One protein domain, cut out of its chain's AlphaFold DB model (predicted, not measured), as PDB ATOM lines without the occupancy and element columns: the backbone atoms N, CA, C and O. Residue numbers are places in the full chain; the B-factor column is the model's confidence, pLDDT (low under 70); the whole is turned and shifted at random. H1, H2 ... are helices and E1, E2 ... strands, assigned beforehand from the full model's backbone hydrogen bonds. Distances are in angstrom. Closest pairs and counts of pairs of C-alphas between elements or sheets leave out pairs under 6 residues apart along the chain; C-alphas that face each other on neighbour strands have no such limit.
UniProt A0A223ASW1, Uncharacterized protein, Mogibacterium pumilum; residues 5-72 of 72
ATOM      1  N   LYS A   5     108.112  22.055  35.175       96.19
ATOM      2  CA  LYS A   5     107.711  20.743  34.649       96.19
ATOM      3  C   LYS A   5     108.832  19.752  34.941       96.19
ATOM      4  O   LYS A   5     109.994  20.147  34.962       96.19
ATOM      5  N   VAL A   6     108.467  18.493  35.148       96.50
ATOM      6  CA  VAL A   6     109.411  17.387  35.340       96.50
ATOM      7  C   VAL A   6     109.327  16.481  34.126       96.50
ATOM      8  O   VAL A   6     108.219  16.129  33.709       96.50
ATOM      9  N   LEU A   7     110.486  16.131  33.586       95.31
ATOM     10  CA  LEU A   7     110.671  15.125  32.556       95.31
ATOM     11  C   LEU A   7     111.447  13.957  33.162       95.31
ATOM     12  O   LEU A   7     112.463  14.187  33.809       95.31
ATOM     13  N   LEU A   8     110.957  12.733  32.996       93.75
ATOM     14  CA  LEU A   8     111.635  11.511  33.415       93.75
ATOM     15  C   LEU A   8     112.235  10.818  32.193       93.75
ATOM     16  O   LEU A   8     111.550  10.653  31.181       93.75
ATOM     17  N   HIS A   9     113.481  10.378  32.330       91.69
ATOM     18  CA  HIS A   9     114.210   9.613  31.327       91.69
ATOM     19  C   HIS A   9     114.383   8.185  31.828       91.69
ATOM     20  O   HIS A   9     115.043   7.937  32.842       91.69
ATOM     21  N   PHE A  10     113.760   7.249  31.122       87.69
ATOM     22  CA  PHE A  10     113.874   5.832  31.420       87.69
ATOM     23  C   PHE A  10     115.023   5.216  30.609       87.69
ATOM     24  O   PHE A  10     115.307   5.666  29.502       87.69
ATOM     25  N   PRO A  11     115.698   4.192  31.146       78.88
ATOM     26  CA  PRO A  11     116.925   3.646  30.564       78.88
ATOM     27  C   PRO A  11     116.730   2.812  29.286       78.88
ATOM     28  O   PRO A  11     117.707   2.239  28.801       78.88
ATOM     29  N   ASP A  12     115.514   2.739  28.733       68.06
ATOM     30  CA  ASP A  12     115.241   2.055  27.469       68.06
ATOM     31  C   ASP A  12     115.061   3.058  26.316       68.06
ATOM     32  O   ASP A  12     114.324   4.038  26.429       68.06
ATOM     33  N   ASP A  13     115.729   2.803  25.187       53.41
ATOM     34  CA  ASP A  13     115.784   3.701  24.016       53.41
ATOM     35  C   ASP A  13     114.406   3.817  23.321       53.41
ATOM     36  O   ASP A  13     114.147   4.763  22.580       53.41
ATOM     37  N   GLU A  14     113.494   2.869  23.584       57.88
ATOM     38  CA  GLU A  14     112.111   2.887  23.081       57.88
ATOM     39  C   GLU A  14     111.105   3.571  24.023       57.88
ATOM     40  O   GLU A  14     109.980   3.861  23.602       57.88
ATOM     41  N   SER A  15     111.471   3.847  25.278       61.75
ATOM     42  CA  SER A  15     110.586   4.583  26.183       61.75
ATOM     43  C   SER A  15     110.661   6.080  25.899       61.75
ATOM     44  O   SER A  15     111.679   6.722  26.132       61.75
ATOM     45  N   GLU A  16     109.561   6.645  25.392       70.00
ATOM     46  CA  GLU A  16     109.430   8.094  25.247       70.00
ATOM     47  C   GLU A  16     109.619   8.775  26.611       70.00
ATOM     48  O   GLU A  16     109.005   8.377  27.606       70.00
ATOM     49  N   ASP A  17     110.445   9.822  26.630       82.31
ATOM     50  CA  ASP A  17     110.575  10.758  27.743       82.31
ATOM     51  C   ASP A  17     109.195  11.100  28.336       82.31
ATOM     52  O   ASP A  17     108.284  11.559  27.634       82.31
ATOM     53  N   PHE A  18     109.024  10.897  29.645       88.44
ATOM     54  CA  PHE A  18     107.724  11.045  30.295       88.44
ATOM     55  C   PHE A  18     107.627  12.351  31.078       88.44
ATOM     56  O   PHE A  18     108.323  12.558  32.072       88.44
ATOM     57  N   TYR A  19     106.707  13.224  30.679       92.12
ATOM     58  CA  TYR A  19     106.380  14.408  31.465       92.12
ATOM     59  C   TYR A  19     105.392  14.061  32.575       92.12
ATOM     60  O   TYR A  19     104.300  13.569  32.292       92.12
ATOM     61  N   LEU A  20     105.702  14.440  33.819       92.88
ATOM     62  CA  LEU A  20     104.672  14.468  34.861       92.88
ATOM     63  C   LEU A  20     103.572  15.452  34.449       92.88
ATOM     64  O   LEU A  20     103.873  16.557  33.986       92.88
ATOM     65  N   ASP A  21     102.301  15.085  34.616       89.12
ATOM     66  CA  ASP A  21     101.161  15.892  34.152       89.12
ATOM     67  C   ASP A  21     101.084  17.271  34.829       89.12
ATOM     68  O   ASP A  21     100.704  18.265  34.193       89.12
ATOM     69  N   ASP A  22     101.538  17.355  36.078       91.06
ATOM     70  CA  ASP A  22     101.446  18.540  36.919       91.06
ATOM     71  C   ASP A  22     102.400  19.684  36.533       91.06
ATOM     72  O   ASP A  22     103.381  19.539  35.797       91.06
ATOM     73  N   TYR A  23     102.068  20.875  37.041       94.44
ATOM     74  CA  TYR A  23     102.909  22.070  36.989       94.44
ATOM     75  C   TYR A  23     103.199  22.541  38.411       94.44
ATOM     76  O   TYR A  23     102.279  22.907  39.149       94.44
ATOM     77  N   PHE A  24     104.476  22.631  38.757       95.12
ATOM     78  CA  PHE A  24     104.920  22.966  40.108       95.12
ATOM     79  C   PHE A  24     105.225  24.457  40.240       95.12
ATOM     80  O   PHE A  24     105.549  25.138  39.257       95.12
ATOM     81  N   LYS A  25     105.088  25.001  41.454       94.50
ATOM     82  CA  LYS A  25     105.309  26.436  41.719       94.50
ATOM     83  C   LYS A  25     106.743  26.732  42.146       94.50
ATOM     84  O   LYS A  25     107.150  27.896  42.122       94.50
ATOM     85  N   SER A  26     107.490  25.704  42.533       95.50
ATOM     86  CA  SER A  26     108.903  25.788  42.887       95.50
ATOM     87  C   SER A  26     109.674  24.587  42.348       95.50
ATOM     88  O   SER A  26     109.091  23.546  42.062       95.50
ATOM     89  N   GLU A  27     110.987  24.748  42.227       95.00
ATOM     90  CA  GLU A  27     111.906  23.680  41.828       95.00
ATOM     91  C   GLU A  27     111.934  22.543  42.859       95.00
ATOM     92  O   GLU A  27     111.885  21.388  42.475       95.00
ATOM     93  N   SER A  28     111.884  22.866  44.158       96.25
ATOM     94  CA  SER A  28     111.824  21.864  45.235       96.25
ATOM     95  C   SER A  28     110.559  21.005  45.163       96.25
ATOM     96  O   SER A  28     110.644  19.798  45.326       96.25
ATOM     97  N   GLU A  29     109.393  21.604  44.880       96.12
ATOM     98  CA  GLU A  29     108.148  20.837  44.685       96.12
ATOM     99  C   GLU A  29     108.240  19.902  43.467       96.12
ATOM    100  O   GLU A  29     107.697  18.803  43.494       96.12
ATOM    101  N   ALA A  30     108.914  20.340  42.398       96.44
ATOM    102  CA  ALA A  30     109.134  19.522  41.209       96.44
ATOM    103  C   ALA A  30     110.109  18.367  41.488       96.44
ATOM    104  O   ALA A  30     109.883  17.251  41.033       96.44
ATOM    105  N   GLU A  31     111.168  18.623  42.257       96.81
ATOM    106  CA  GLU A  31     112.141  17.609  42.662       96.81
ATOM    107  C   GLU A  31     111.505  16.534  43.551       96.81
ATOM    108  O   GLU A  31     111.668  15.347  43.279       96.81
ATOM    109  N   ASP A  32     110.719  16.932  44.555       97.19
ATOM    110  CA  ASP A  32     110.004  15.988  45.422       97.19
ATOM    111  C   ASP A  32     109.077  15.068  44.602       97.19
ATOM    112  O   ASP A  32     109.066  13.852  44.803       97.19
ATOM    113  N   ALA A  33     108.354  15.631  43.626       96.25
ATOM    114  CA  ALA A  33     107.480  14.869  42.737       96.25
ATOM    115  C   ALA A  33     108.248  13.928  41.793       96.25
ATOM    116  O   ALA A  33     107.773  12.831  41.495       96.25
ATOM    117  N   ALA A  34     109.439  14.325  41.330       96.25
ATOM    118  CA  ALA A  34     110.300  13.459  40.528       96.25
ATOM    119  C   ALA A  34     110.731  12.221  41.329       96.25
ATOM    120  O   ALA A  34     110.608  11.094  40.845       96.25
ATOM    121  N   TRP A  35     111.170  12.414  42.576       95.75
ATOM    122  CA  TRP A  35     111.567  11.314  43.457       95.75
ATOM    123  C   TRP A  35     110.410  10.375  43.799       95.75
ATOM    124  O   TRP A  35     110.610   9.159  43.824       95.75
ATOM    125  N   GLU A  36     109.213  10.917  44.034       95.94
ATOM    126  CA  GLU A  36     108.000  10.120  44.244       95.94
ATOM    127  C   GLU A  36     107.703   9.245  43.018       95.94
ATOM    128  O   GLU A  36     107.607   8.024  43.145       95.94
ATOM    129  N   ALA A  37     107.676   9.838  41.821       94.44
ATOM    130  CA  ALA A  37     107.388   9.116  40.583       94.44
ATOM    131  C   ALA A  37     108.419   8.015  40.273       94.44
ATOM    132  O   ALA A  37     108.049   6.914  39.860       94.44
ATOM    133  N   ILE A  38     109.709   8.275  40.511       93.25
ATOM    134  CA  ILE A  38     110.772   7.267  40.360       93.25
ATOM    135  C   ILE A  38     110.575   6.123  41.364       93.25
ATOM    136  O   ILE A  38     110.747   4.951  41.018       93.25
ATOM    137  N   GLY A  39     110.212   6.442  42.609       93.19
ATOM    138  CA  GLY A  39     109.918   5.448  43.639       93.19
ATOM    139  C   GLY A  39     108.742   4.546  43.261       93.19
ATOM    140  O   GLY A  39     108.857   3.320  43.346       93.19
ATOM    141  N   ASP A  40     107.651   5.145  42.788       93.00
ATOM    142  CA  ASP A  40     106.450   4.436  42.347       93.00
ATOM    143  C   ASP A  40     106.725   3.536  41.142       93.00
ATOM    144  O   ASP A  40     106.294   2.380  41.128       93.00
ATOM    145  N   TYR A  41     107.495   4.021  40.163       90.00
ATOM    146  CA  TYR A  41     107.924   3.218  39.019       90.00
ATOM    147  C   TYR A  41     108.697   1.972  39.466       90.00
ATOM    148  O   TYR A  41     108.337   0.851  39.097       90.00
ATOM    149  N   ARG A  42     109.716   2.143  40.321       90.88
ATOM    150  CA  ARG A  42     110.531   1.026  40.827       90.88
ATOM    151  C   ARG A  42     109.690   0.010  41.587       90.88
ATOM    152  O   ARG A  42     109.826  -1.194  41.370       90.88
ATOM    153  N   LEU A  43     108.801   0.479  42.462       93.00
ATOM    154  CA  LEU A  43     107.906  -0.399  43.208       93.00
ATOM    155  C   LEU A  43     106.950  -1.151  42.270       93.00
ATOM    156  O   LEU A  43     106.758  -2.357  42.436       93.00
ATOM    157  N   GLY A  44     106.391  -0.464  41.272       91.62
ATOM    158  CA  GLY A  44     105.539  -1.060  40.246       91.62
ATOM    159  C   GLY A  44     106.252  -2.171  39.476       91.62
ATOM    160  O   GLY A  44     105.725  -3.278  39.379       91.62
ATOM    161  N   MET A  45     107.484  -1.926  39.025       89.69
ATOM    162  CA  MET A  45     108.298  -2.923  38.323       89.69
ATOM    163  C   MET A  45     108.633  -4.133  39.201       89.69
ATOM    164  O   MET A  45     108.525  -5.270  38.743       89.69
ATOM    165  N   GLN A  46     108.934  -3.932  40.488       91.06
ATOM    166  CA  GLN A  46     109.112  -5.045  41.432       91.06
ATOM    167  C   GLN A  46     107.827  -5.866  41.594       91.06
ATOM    168  O   GLN A  46     107.870  -7.097  41.620       91.06
ATOM    169  N   MET A  47     106.668  -5.208  41.685       93.62
ATOM    170  CA  MET A  47     105.379  -5.899  41.770       93.62
ATOM    171  C   MET A  47     105.063  -6.684  40.492       93.62
ATOM    172  O   MET A  47     104.587  -7.818  40.579       93.62
ATOM    173  N   PHE A  48     105.352  -6.125  39.315       90.81
ATOM    174  CA  PHE A  48     105.173  -6.825  38.046       90.81
ATOM    175  C   PHE A  48     106.120  -8.016  37.909       90.81
ATOM    176  O   PHE A  48     105.657  -9.099  37.546       90.81
ATOM    177  N   HIS A  49     107.381  -7.874  38.322       92.12
ATOM    178  CA  HIS A  49     108.330  -8.986  38.398       92.12
ATOM    179  C   HIS A  49     107.803 -10.132  39.273       92.12
ATOM    180  O   HIS A  49     107.848 -11.293  38.873       92.12
ATOM    181  N   LEU A  50     107.232  -9.831  40.446       93.50
ATOM    182  CA  LEU A  50     106.644 -10.855  41.321       93.50
ATOM    183  C   LEU A  50     105.447 -11.575  40.682       93.50
ATOM    184  O   LEU A  50     105.197 -12.740  40.995       93.50
ATOM    185  N   SER A  51     104.702 -10.896  39.806       93.81
ATOM    186  CA  SER A  51     103.551 -11.479  39.111       93.81
ATOM    187  C   SER A  51     103.946 -12.266  37.861       93.81
ATOM    188  O   SER A  51     103.299 -13.265  37.546       93.81
ATOM    189  N   ASN A  52     104.952 -11.798  37.121       90.75
ATOM    190  CA  ASN A  52     105.392 -12.385  35.864       90.75
ATOM    191  C   ASN A  52     106.875 -12.058  35.599       90.75
ATOM    192  O   ASN A  52     107.190 -11.152  34.828       90.75
ATOM    193  N   PRO A  53     107.803 -12.811  36.209       88.00
ATOM    194  CA  PRO A  53     109.227 -12.482  36.169       88.00
ATOM    195  C   PRO A  53     109.865 -12.676  34.787       88.00
ATOM    196  O   PRO A  53     110.982 -12.221  34.576       88.00
ATOM    197  N   GLY A  54     109.192 -13.384  33.871       87.69
ATOM    198  CA  GLY A  54     109.679 -13.600  32.508       87.69
ATOM    199  C   GLY A  54     109.529 -12.368  31.616       87.69
ATOM    200  O   GLY A  54     110.419 -12.109  30.816       87.69
ATOM    201  N   ASP A  55     108.438 -11.618  31.791       87.25
ATOM    202  CA  ASP A  55     108.162 -10.401  31.013       87.25
ATOM    203  C   ASP A  55     108.667  -9.129  31.714       87.25
ATOM    204  O   ASP A  55     108.763  -8.090  31.076       87.25
ATOM    205  N   TYR A  56     108.989  -9.209  33.010       85.88
ATOM    206  CA  TYR A  56     109.491  -8.093  33.816       85.88
ATOM    207  C   TYR A  56     110.740  -8.535  34.582       85.88
ATOM    208  O   TYR A  56     110.617  -8.997  35.720       85.88
ATOM    209  N   PRO A  57     111.942  -8.485  33.990       86.12
ATOM    210  CA  PRO A  57     113.175  -8.826  34.692       86.12
ATOM    211  C   PRO A  57     113.454  -7.839  35.838       86.12
ATOM    212  O   PRO A  57     113.151  -6.652  35.762       86.12
ATOM    213  N   LEU A  58     114.054  -8.330  36.928       81.06
ATOM    214  CA  LEU A  58     114.305  -7.516  38.126       81.06
ATOM    215  C   LEU A  58     115.261  -6.342  37.855       81.06
ATOM    216  O   LEU A  58     115.151  -5.299  38.490       81.06
ATOM    217  N   GLU A  59     116.163  -6.509  36.891       83.00
ATOM    218  CA  GLU A  59     117.141  -5.502  36.465       83.00
ATOM    219  C   GLU A  59     116.463  -4.214  35.971       83.00
ATOM    220  O   GLU A  59     116.969  -3.125  36.224       83.00
ATOM    221  N   GLU A  60     115.274  -4.310  35.363       78.56
ATOM    222  CA  GLU A  60     114.494  -3.135  34.953       78.56
ATOM    223  C   GLU A  60     113.914  -2.374  36.155       78.56
ATOM    224  O   GLU A  60     113.798  -1.151  36.135       78.56
ATOM    225  N   ALA A  61     113.598  -3.074  37.248       75.94
ATOM    226  CA  ALA A  61     113.118  -2.441  38.474       75.94
ATOM    227  C   ALA A  61     114.228  -1.709  39.248       75.94
ATOM    228  O   ALA A  61     113.947  -0.831  40.067       75.94
ATOM    229  N   GLU A  62     115.484  -2.084  39.011       79.81
ATOM    230  CA  GLU A  62     116.672  -1.444  39.581       79.81
ATOM    231  C   GLU A  62     117.279  -0.395  38.647       79.81
ATOM    232  O   GLU A  62     118.272   0.246  38.999       79.81
ATOM    233  N   ALA A  63     116.678  -0.201  37.475       82.06
ATOM    234  CA  ALA A  63     117.233   0.659  36.459       82.06
ATOM    235  C   ALA A  63     117.293   2.129  36.924       82.06
ATOM    236  O   ALA A  63     116.517   2.611  37.769       82.06
ATOM    237  N   GLU A  64     118.297   2.837  36.413       86.50
ATOM    238  CA  GLU A  64     118.545   4.230  36.755       86.50
ATOM    239  C   GLU A  64     117.618   5.113  35.919       86.50
ATOM    240  O   GLU A  64     117.748   5.191  34.703       86.50
ATOM    241  N   VAL A  65     116.630   5.717  36.586       90.31
ATOM    242  CA  VAL A  65     115.716   6.693  35.987       90.31
ATOM    243  C   VAL A  65     116.259   8.075  36.312       90.31
ATOM    244  O   VAL A  65     116.422   8.414  37.488       90.31
ATOM    245  N   GLU A  66     116.546   8.857  35.280       92.81
ATOM    246  CA  GLU A  66     117.000  10.238  35.421       92.81
ATOM    247  C   GLU A  66     115.806  11.197  35.332       92.81
ATOM    248  O   GLU A  66     114.739  10.847  34.825       92.81
ATOM    249  N   TYR A  67     115.968  12.422  35.832       94.88
ATOM    250  CA  TYR A  67     114.947  13.458  35.709       94.88
ATOM    251  C   TYR A  67     115.545  14.816  35.340       94.88
ATOM    252  O   TYR A  67     116.640  15.174  35.775       94.88
ATOM    253  N   GLU A  68     114.780  15.603  34.586       96.00
ATOM    254  CA  GLU A  68     115.069  16.996  34.255       96.00
ATOM    255  C   GLU A  68     113.940  17.906  34.769       96.00
ATOM    256  O   GLU A  68     112.753  17.651  34.549       96.00
ATOM    257  N   ILE A  69     114.305  19.004  35.442       96.56
ATOM    258  CA  ILE A  69     113.361  20.051  35.854       96.56
ATOM    259  C   ILE A  69     113.445  21.225  34.879       96.56
ATOM    260  O   ILE A  69     114.443  21.942  34.810       96.56
ATOM    261  N   ILE A  70     112.344  21.480  34.175       95.94
ATOM    262  CA  ILE A  70     112.246  22.508  33.141       95.94
ATOM    263  C   ILE A  70     111.424  23.682  33.665       95.94
ATOM    264  O   ILE A  70     110.260  23.538  34.045       95.94
ATOM    265  N   LYS A  71     112.016  24.877  33.650       95.06
ATOM    266  CA  LYS A  71     111.326  26.126  33.991       95.06
ATOM    267  C   LYS A  71     110.568  26.684  32.784       95.06
ATOM    268  O   LYS A  71     111.141  26.835  31.707       95.06
ATOM    269  N   ILE A  72     109.314  27.070  33.006       90.69
ATOM    270  CA  ILE A  72     108.339  27.536  32.001       90.69
ATOM    271  C   ILE A  72     107.683  28.859  32.400       90.69
ATOM    272  O   ILE A  72     107.525  29.139  33.619       90.69
TER     273      ILE A  72
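AT A GLANCE: This is residues 5 to 72 of the 72 residues of an uncharacterized protein of Mogibacterium pumilum (UniProt A0A223ASW1). One long helix, H1, makes the long axis, with a narrow ribbon of two antiparallel strands, E1 and E2, over its residues 27 to 38 and the short helix H2 packed on its residues 41 to 49. Between E1 and H1 a long loop, residues 10 to 26, folds back, and its residues 18 to 19 pair with E1. The printed part has 68 residues with two named strands and two named helices, in the order E1, H1, H2, E2, and its class is mixed, helices and strands. It is only just loose, close to compact, with a radius of gyration of the C-alphas of 13.2 A, and elongated, spanning 41 by 21 by 17 A.

HOW THE PARTS SIT: E1, residues 5 to 9, and E2, residues 66 to 71, are antiparallel neighbours at 157 degrees; N 7 and O 68, at 2.9 A, and N 9 and O 66, at 2.8 A, are within hydrogen-bond range. Residues 7 to 8 of E1 also pair, antiparallel, with residues 18 to 19. The closest C-alphas of E1 and H1, residues 27 to 51, are those of Val 6 and Ala 30, 6.3 A apart. Those of H1 and E2 are Ala 34 and Tyr 67, 6.7 A apart. H1 touches H2, residues 58 to 61, with its residues 41 to 49 alone; the closest C-alphas, of Met 45 and Ala 61, are 4.8 A apart. E1 and H2 are apart. In H1 every O i to N i+4 pair is within hydrogen-bond range; H2 is too short for such a pair, and its one O i to N i+3 pair is within range.

IN THESE COORDINATES: E1 begins at C-alpha 5 (107.711, 20.743, 34.649) and is 13.3 A long. H1 runs 36.2 A from C-alpha 27 (111.906, 23.680, 41.828). H2 has four residues. E2, 16.9 A long, ends at C-alpha 71 (111.326, 26.126, 33.991).

THE WHOLE: The two C-alphas farthest apart, of Lys 25 and Gly 54, are 41.3 A apart. The printed part has no cut. The link from E1 to H1 is long, H1 to H2 short and H2 to E2 tight. The mean pLDDT of the printed part is 89.1, with residues 12 to 15 under 70.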